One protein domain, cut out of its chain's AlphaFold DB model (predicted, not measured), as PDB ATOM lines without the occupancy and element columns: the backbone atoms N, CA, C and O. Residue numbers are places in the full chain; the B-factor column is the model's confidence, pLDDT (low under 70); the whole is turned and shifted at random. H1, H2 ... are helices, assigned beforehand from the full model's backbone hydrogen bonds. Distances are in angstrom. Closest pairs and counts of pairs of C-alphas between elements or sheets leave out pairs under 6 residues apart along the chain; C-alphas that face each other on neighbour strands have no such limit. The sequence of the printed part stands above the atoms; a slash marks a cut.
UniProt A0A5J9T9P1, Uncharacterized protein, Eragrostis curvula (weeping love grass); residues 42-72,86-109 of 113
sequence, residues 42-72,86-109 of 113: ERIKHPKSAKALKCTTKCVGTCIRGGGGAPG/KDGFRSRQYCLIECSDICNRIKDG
ATOM      1  N   GLU A  42      89.138   6.946   9.991       62.09
ATOM      2  CA  GLU A  42      88.440   6.119   9.016       62.09
ATOM      3  C   GLU A  42      89.306   4.865   8.857       62.09
ATOM      4  O   GLU A  42      90.438   4.904   8.370       62.09
ATOM      5  N   ARG A  43      88.844   3.757   9.437       69.50
ATOM      6  CA  ARG A  43      89.620   2.522   9.518       69.50
ATOM      7  C   ARG A  43      89.312   1.689   8.290       69.50
ATOM      8  O   ARG A  43      88.152   1.551   7.915       69.50
ATOM      9  N   ILE A  44      90.348   1.074   7.728       74.50
ATOM     10  CA  ILE A  44      90.215   0.096   6.644       74.50
ATOM     11  C   ILE A  44      89.198  -0.972   7.068       74.50
ATOM     12  O   ILE A  44      89.386  -1.658   8.080       74.50
ATOM     13  N   LYS A  45      88.110  -1.091   6.304       79.94
ATOM     14  CA  LYS A  45      87.013  -2.026   6.584       79.94
ATOM     15  C   LYS A  45      87.313  -3.379   5.940       79.94
ATOM     16  O   LYS A  45      87.825  -3.447   4.825       79.94
ATOM     17  N   HIS A  46      86.976  -4.469   6.627       81.94
ATOM     18  CA  HIS A  46      87.113  -5.809   6.052       81.94
ATOM     19  C   HIS A  46      86.100  -5.994   4.901       81.94
ATOM     20  O   HIS A  46      84.975  -5.497   5.021       81.94
ATOM     21  N   PRO A  47      86.467  -6.664   3.792       83.56
ATOM     22  CA  PRO A  47      85.541  -6.942   2.699       83.56
ATOM     23  C   PRO A  47      84.347  -7.774   3.183       83.56
ATOM     24  O   PRO A  47      84.518  -8.837   3.774       83.56
ATOM     25  N   LYS A  48      83.130  -7.298   2.911       83.88
ATOM     26  CA  LYS A  48      81.872  -7.945   3.326       83.88
ATOM     27  C   LYS A  48      81.443  -9.104   2.423       83.88
ATOM     28  O   LYS A  48      80.474  -9.785   2.744       83.88
ATOM     29  N   SER A  49      82.133  -9.323   1.302       84.62
ATOM     30  CA  SER A  49      81.765 -10.346   0.326       84.62
ATOM     31  C   SER A  49      82.909 -10.847  -0.552       84.62
ATOM     32  O   SER A  49      83.997 -10.269  -0.581       84.62
ATOM     33  N   ALA A  50      82.658 -11.921  -1.309       83.44
ATOM     34  CA  ALA A  50      83.637 -12.507  -2.222       83.44
ATOM     35  C   ALA A  50      83.982 -11.572  -3.396       83.44
ATOM     36  O   ALA A  50      85.152 -11.504  -3.795       83.44
ATOM     37  N   LYS A  51      83.014 -10.813  -3.938       80.19
ATOM     38  CA  LYS A  51      83.316  -9.785  -4.951       80.19
ATOM     39  C   LYS A  51      84.061  -8.602  -4.328       80.19
ATOM     40  O   LYS A  51      85.033  -8.128  -4.924       80.19
ATOM     41  N   ALA A  52      83.695  -8.188  -3.111       83.88
ATOM     42  CA  ALA A  52      84.417  -7.149  -2.377       83.88
ATOM     43  C   ALA A  52      85.875  -7.554  -2.093       83.88
ATOM     44  O   ALA A  52      86.776  -6.729  -2.235       83.88
ATOM     45  N   LEU A  53      86.133  -8.827  -1.779       86.25
ATOM     46  CA  LEU A  53      87.484  -9.363  -1.593       86.25
ATOM     47  C   LEU A  53      88.301  -9.284  -2.891       86.25
ATOM     48  O   LEU A  53      89.407  -8.746  -2.886       86.25
ATOM     49  N   LYS A  54      87.743  -9.741  -4.022       87.00
ATOM     50  CA  LYS A  54      88.403  -9.653  -5.342       87.00
ATOM     51  C   LYS A  54      88.707  -8.203  -5.742       87.00
ATOM     52  O   LYS A  54      89.790  -7.929  -6.261       87.00
ATOM     53  N   CYS A  55      87.775  -7.283  -5.488       82.75
ATOM     54  CA  CYS A  55      87.972  -5.848  -5.699       82.75
ATOM     55  C   CYS A  55      89.105  -5.307  -4.822       82.75
ATOM     56  O   CYS A  55      90.029  -4.681  -5.338       82.75
ATOM     57  N   THR A  56      89.073  -5.615  -3.523       85.56
ATOM     58  CA  THR A  56      90.056  -5.123  -2.549       85.56
ATOM     59  C   THR A  56      91.459  -5.608  -2.912       85.56
ATOM     60  O   THR A  56      92.383  -4.805  -2.923       85.56
ATOM     61  N   THR A  57      91.633  -6.868  -3.323       85.31
ATOM     62  CA  THR A  57      92.937  -7.398  -3.766       85.31
ATOM     63  C   THR A  57      93.521  -6.616  -4.948       85.31
ATOM     64  O   THR A  57      94.705  -6.275  -4.935       85.31
ATOM     65  N   LYS A  58      92.705  -6.291  -5.961       82.31
ATOM     66  CA  LYS A  58      93.158  -5.494  -7.115       82.31
ATOM     67  C   LYS A  58      93.484  -4.059  -6.712       82.31
ATOM     68  O   LYS A  58      94.536  -3.531  -7.057       82.31
ATOM     69  N   CYS A  59      92.581  -3.450  -5.961       80.94
ATOM     70  CA  CYS A  59      92.648  -2.051  -5.589       80.94
ATOM     71  C   CYS A  59      93.798  -1.761  -4.598       80.94
ATOM     72  O   CYS A  59      94.537  -0.794  -4.782       80.94
ATOM     73  N   VAL A  60      94.065  -2.660  -3.642       83.06
ATOM     74  CA  VAL A  60      95.245  -2.595  -2.761       83.06
ATOM     75  C   VAL A  60      96.543  -2.725  -3.563       83.06
ATOM     76  O   VAL A  60      97.491  -1.992  -3.290       83.06
ATOM     77  N   GLY A  61      96.595  -3.595  -4.577       78.94
ATOM     78  CA  GLY A  61      97.761  -3.717  -5.460       78.94
ATOM     79  C   GLY A  61      98.148  -2.386  -6.115       78.94
ATOM     80  O   GLY A  61      99.327  -2.031  -6.133       78.94
ATOM     81  N   THR A  62      97.154  -1.611  -6.552       75.00
ATOM     82  CA  THR A  62      97.340  -0.259  -7.104       75.00
ATOM     83  C   THR A  62      97.741   0.761  -6.036       75.00
ATOM     84  O   THR A  62      98.579   1.619  -6.300       75.00
ATOM     85  N   CYS A  63      97.194   0.653  -4.821       73.12
ATOM     86  CA  CYS A  63      97.553   1.529  -3.701       73.12
ATOM     87  C   CYS A  63      98.980   1.314  -3.171       73.12
ATOM     88  O   CYS A  63      99.545   2.225  -2.574       73.12
ATOM     89  N   ILE A  64      99.540   0.106  -3.312       71.38
ATOM     90  CA  ILE A  64     100.882  -0.234  -2.811       71.38
ATOM     91  C   ILE A  64     101.970   0.034  -3.849       71.38
ATOM     92  O   ILE A  64     103.066   0.415  -3.457       71.38
ATOM     93  N   ARG A  65     101.690  -0.234  -5.128       65.38
ATOM     94  CA  ARG A  65     102.688  -0.187  -6.209       65.38
ATOM     95  C   ARG A  65     102.733   1.151  -6.955       65.38
ATOM     96  O   ARG A  65     103.560   1.292  -7.846       65.38
ATOM     97  N   GLY A  66     101.802   2.058  -6.663       58.66
ATOM     98  CA  GLY A  66     101.630   3.273  -7.445       58.66
ATOM     99  C   GLY A  66     101.073   2.970  -8.818       58.66
ATOM    100  O   GLY A  66     101.792   2.565  -9.729       58.66
ATOM    101  N   GLY A  67      99.773   3.175  -9.011       51.59
ATOM    102  CA  GLY A  67      99.236   3.247 -10.370       51.59
ATOM    103  C   GLY A  67      99.991   4.323 -11.162       51.59
ATOM    104  O   GLY A  67     100.224   5.400 -10.621       51.59
ATOM    105  N   GLY A  68     100.392   4.030 -12.404       47.31
ATOM    106  CA  GLY A  68     101.181   4.924 -13.264       47.31
ATOM    107  C   GLY A  68     100.512   6.286 -13.472       47.31
ATOM    108  O   GLY A  68      99.711   6.451 -14.386       47.31
ATOM    109  N   GLY A  69     100.817   7.236 -12.584       49.47
ATOM    110  CA  GLY A  69     100.127   8.523 -12.446       49.47
ATOM    111  C   GLY A  69      99.919   8.990 -10.996       49.47
ATOM    112  O   GLY A  69      99.467  10.113 -10.782       49.47
ATOM    113  N   ALA A  70     100.249   8.176  -9.986       47.59
ATOM    114  CA  ALA A  70     100.264   8.602  -8.589       47.59
ATOM    115  C   ALA A  70     101.464   9.535  -8.327       47.59
ATOM    116  O   ALA A  70     102.593   9.215  -8.711       47.59
ATOM    117  N   PRO A  71     101.256  10.689  -7.675       47.53
ATOM    118  CA  PRO A  71     102.334  11.628  -7.446       47.53
ATOM    119  C   PRO A  71     103.185  11.117  -6.273       47.53
ATOM    120  O   PRO A  71     102.860  11.336  -5.109       47.53
ATOM    121  N   GLY A  72     104.253  10.374  -6.580       53.09
ATOM    122  CA  GLY A  72     105.187   9.903  -5.552       53.09
ATOM    123  C   GLY A  72     106.153   8.769  -5.905       53.09
ATOM    124  O   GLY A  72     107.097   8.565  -5.146       53.09
ATOM    125  N   LYS A  86     100.106  18.142   0.008       43.88
ATOM    126  CA  LYS A  86      99.277  18.981  -0.849       43.88
ATOM    127  C   LYS A  86      97.911  18.319  -0.895       43.88
ATOM    128  O   LYS A  86      97.838  17.109  -1.111       43.88
ATOM    129  N   ASP A  87      96.860  19.087  -0.621       42.72
ATOM    130  CA  ASP A  87      95.486  18.587  -0.560       42.72
ATOM    131  C   ASP A  87      95.147  17.855  -1.866       42.72
ATOM    132  O   ASP A  87      95.050  18.463  -2.931       42.72
ATOM    133  N   GLY A  88      95.069  16.520  -1.800       50.97
ATOM    134  CA  GLY A  88      94.855  15.645  -2.959       50.97
ATOM    135  C   GLY A  88      96.003  14.689  -3.312       50.97
ATOM    136  O   GLY A  88      95.803  13.804  -4.149       50.97
ATOM    137  N   PHE A  89      97.174  14.772  -2.670       49.66
ATOM    138  CA  PHE A  89      98.156  13.682  -2.738       49.66
ATOM    139  C   PHE A  89      97.583  12.486  -1.975       49.66
ATOM    140  O   PHE A  89      97.492  12.488  -0.747       49.66
ATOM    141  N   ARG A  90      97.133  11.471  -2.721       58.16
ATOM    142  CA  ARG A  90      96.557  10.240  -2.174       58.16
ATOM    143  C   ARG A  90      97.617   9.527  -1.334       58.16
ATOM    144  O   ARG A  90      98.408   8.751  -1.861       58.16
ATOM    145  N   SER A  91      97.641   9.781  -0.029       68.50
ATOM    146  CA  SER A  91      98.476   9.009   0.888       68.50
ATOM    147  C   SER A  91      98.121   7.526   0.754       68.50
ATOM    148  O   SER A  91      96.970   7.171   0.487       68.50
ATOM    149  N   ARG A  92      99.096   6.629   0.951       70.69
ATOM    150  CA  ARG A  92      98.833   5.178   0.911       70.69
ATOM    151  C   ARG A  92      97.692   4.799   1.857       70.69
ATOM    152  O   ARG A  92      96.864   3.962   1.520       70.69
ATOM    153  N   GLN A  93      97.625   5.448   3.018       71.00
ATOM    154  CA  GLN A  93      96.553   5.255   3.988       71.00
ATOM    155  C   GLN A  93      95.191   5.689   3.431       71.00
ATOM    156  O   GLN A  93      94.254   4.899   3.485       71.00
ATOM    157  N   TYR A  94      95.097   6.873   2.821       74.69
ATOM    158  CA  TYR A  94      93.874   7.335   2.160       74.69
ATOM    159  C   TYR A  94      93.446   6.393   1.026       74.69
ATOM    160  O   TYR A  94      92.282   6.009   0.950       74.69
ATOM    161  N   CYS A  95      94.393   5.933   0.201       75.81
ATOM    162  CA  CYS A  95      94.105   4.980  -0.869       75.81
ATOM    163  C   CYS A  95      93.500   3.681  -0.324       75.81
ATOM    164  O   CYS A  95      92.491   3.217  -0.841       75.81
ATOM    165  N   LEU A  96      94.068   3.113   0.743       80.50
ATOM    166  CA  LEU A  96      93.576   1.867   1.340       80.50
ATOM    167  C   LEU A  96      92.198   2.019   2.000       80.50
ATOM    168  O   LEU A  96      91.388   1.092   1.941       80.50
ATOM    169  N   ILE A  97      91.929   3.172   2.609       82.19
ATOM    170  CA  ILE A  97      90.634   3.489   3.217       82.19
ATOM    171  C   ILE A  97      89.550   3.557   2.134       82.19
ATOM    172  O   ILE A  97      88.615   2.753   2.164       82.19
ATOM    173  N   GLU A  98      89.745   4.406   1.122       81.44
ATOM    174  CA  GLU A  98      88.831   4.556  -0.021       81.44
ATOM    175  C   GLU A  98      88.626   3.232  -0.764       81.44
ATOM    176  O   GLU A  98      87.514   2.880  -1.157       81.44
ATOM    177  N   CYS A  99      89.704   2.460  -0.910       83.31
ATOM    178  CA  CYS A  99      89.682   1.146  -1.529       83.31
ATOM    179  C   CYS A  99      88.723   0.192  -0.814       83.31
ATOM    180  O   CYS A  99      87.890  -0.466  -1.441       83.31
ATOM    181  N   SER A 100      88.814   0.137   0.516       84.44
ATOM    182  CA  SER A 100      87.926  -0.704   1.310       84.44
ATOM    183  C   SER A 100      86.476  -0.225   1.252       84.44
ATOM    184  O   SER A 100      85.565  -1.050   1.188       84.44
ATOM    185  N   ASP A 101      86.244   1.085   1.209       84.38
ATOM    186  CA  ASP A 101      84.899   1.652   1.167       84.38
ATOM    187  C   ASP A 101      84.210   1.444  -0.176       84.38
ATOM    188  O   ASP A 101      83.041   1.049  -0.202       84.38
ATOM    189  N   ILE A 102      84.914   1.643  -1.291       83.31
ATOM    190  CA  ILE A 102      84.340   1.439  -2.622       83.31
ATOM    191  C   ILE A 102      84.096  -0.047  -2.901       83.31
ATOM    192  O   ILE A 102      83.025  -0.415  -3.384       83.31
ATOM    193  N   CYS A 103      85.029  -0.922  -2.509       84.94
ATOM    194  CA  CYS A 103      84.873  -2.360  -2.705       84.94
ATOM    195  C   CYS A 103      83.750  -2.945  -1.839       84.94
ATOM    196  O   CYS A 103      83.069  -3.870  -2.275       84.94
ATOM    197  N   ASN A 104      83.493  -2.382  -0.654       85.50
ATOM    198  CA  ASN A 104      82.381  -2.797   0.206       85.50
ATOM    199  C   ASN A 104      81.001  -2.308  -0.257       85.50
ATOM    200  O   ASN A 104      79.989  -2.748   0.293       85.50
ATOM    201  N   ARG A 105      80.932  -1.415  -1.250       83.31
ATOM    202  CA  ARG A 105      79.667  -1.004  -1.884       83.31
ATOM    203  C   ARG A 105      79.221  -1.965  -2.988       83.31
ATOM    204  O   ARG A 105      78.089  -1.853  -3.458       83.31
ATOM    205  N   ILE A 106      80.073  -2.908  -3.397       80.56
ATOM    206  CA  ILE A 106      79.745  -3.899  -4.424       80.56
ATOM    207  C   ILE A 106      78.713  -4.875  -3.855       80.56
ATOM    208  O   ILE A 106      79.003  -5.634  -2.933       80.56
ATOM    209  N   LYS A 107      77.501  -4.864  -4.418       71.50
ATOM    210  CA  LYS A 107      76.474  -5.874  -4.136       71.50
ATOM    211  C   LYS A 107      76.795  -7.144  -4.923       71.50
ATOM    212  O   LYS A 107      76.956  -7.090  -6.138       71.50
ATOM    213  N   ASP A 108      76.792  -8.302  -4.271       61.41
ATOM    214  CA  ASP A 108      77.018  -9.602  -4.926       61.41
ATOM    215  C   ASP A 108      75.855 -10.084  -5.812       61.41
ATOM    216  O   ASP A 108      75.874 -11.216  -6.281       61.41
ATOM    217  N   GLY A 109      74.857  -9.234  -6.072       59.22
ATOM    218  CA  GLY A 109      73.533  -9.649  -6.535       59.22
ATOM    219  C   GLY A 109      73.084  -9.208  -7.930       59.22
ATOM    220  O   GLY A 109      71.885  -9.251  -8.158       59.22
TER     221      GLY A 109
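This is residues 42 to 72 and 86 to 109 of the 113 residues of an uncharacterized protein of Eragrostis curvula (weeping love grass) (UniProt A0A5J9T9P1). Two helices lie side by side and run opposite ways, the longer H1 against the shorter H2, in one elongated pair. Unnamed stretches extend from it: residues 66 to 72 and 86 to 91 at the end where H1 finishes and H2 starts, and residues 104 to 109 at the other, while residues 42 to 49 pass by H2 on the way to H1. The printed part has 55 residues, with two named helices, H1 then H2, and no named strand; the class is all helix, with 28 residues in the helices. It is only just compact, close to loose, with a radius of gyration of the C-alphas of 11.7 A, and the C-alphas span 38 by 23 by 14 A.

The longest helix is H1, residues 50 to 65. It touches H2, residues 92 to 103, with 15 pairs of C-alphas within 8 A. The closest C-alphas are those of Ala 52 and Cys 103, 4.8 A apart. Their centres are 9.3 A apart. Their lines stand at a shallow tilt of 21 degrees, and they run opposite ways. In H1 and H2 every O i to N i+4 pair is within hydrogen-bond range.

H1 has 16 residues and measures 23.0 A, from C-alpha 50 at (83.637, -12.507, -2.222) to C-alpha 65 at (102.688, -0.187, -6.209). H2 has 12 residues and measures 16.3 A, ending with C-alpha 103 at (84.873, -2.360, -2.705).

The two C-alphas farthest apart are those of Lys 86 and Gly 109, 38.9 A. Residues 73 to 85 are not printed; the link from H1 to H2 runs across this cut, where C-alphas 72 and 86 are 11.8 A apart. The mean pLDDT of the printed part is 72.2, and residues 42 to 43, 65 to 72, 86 to 91 and 108 to 109 are under 70 in this model.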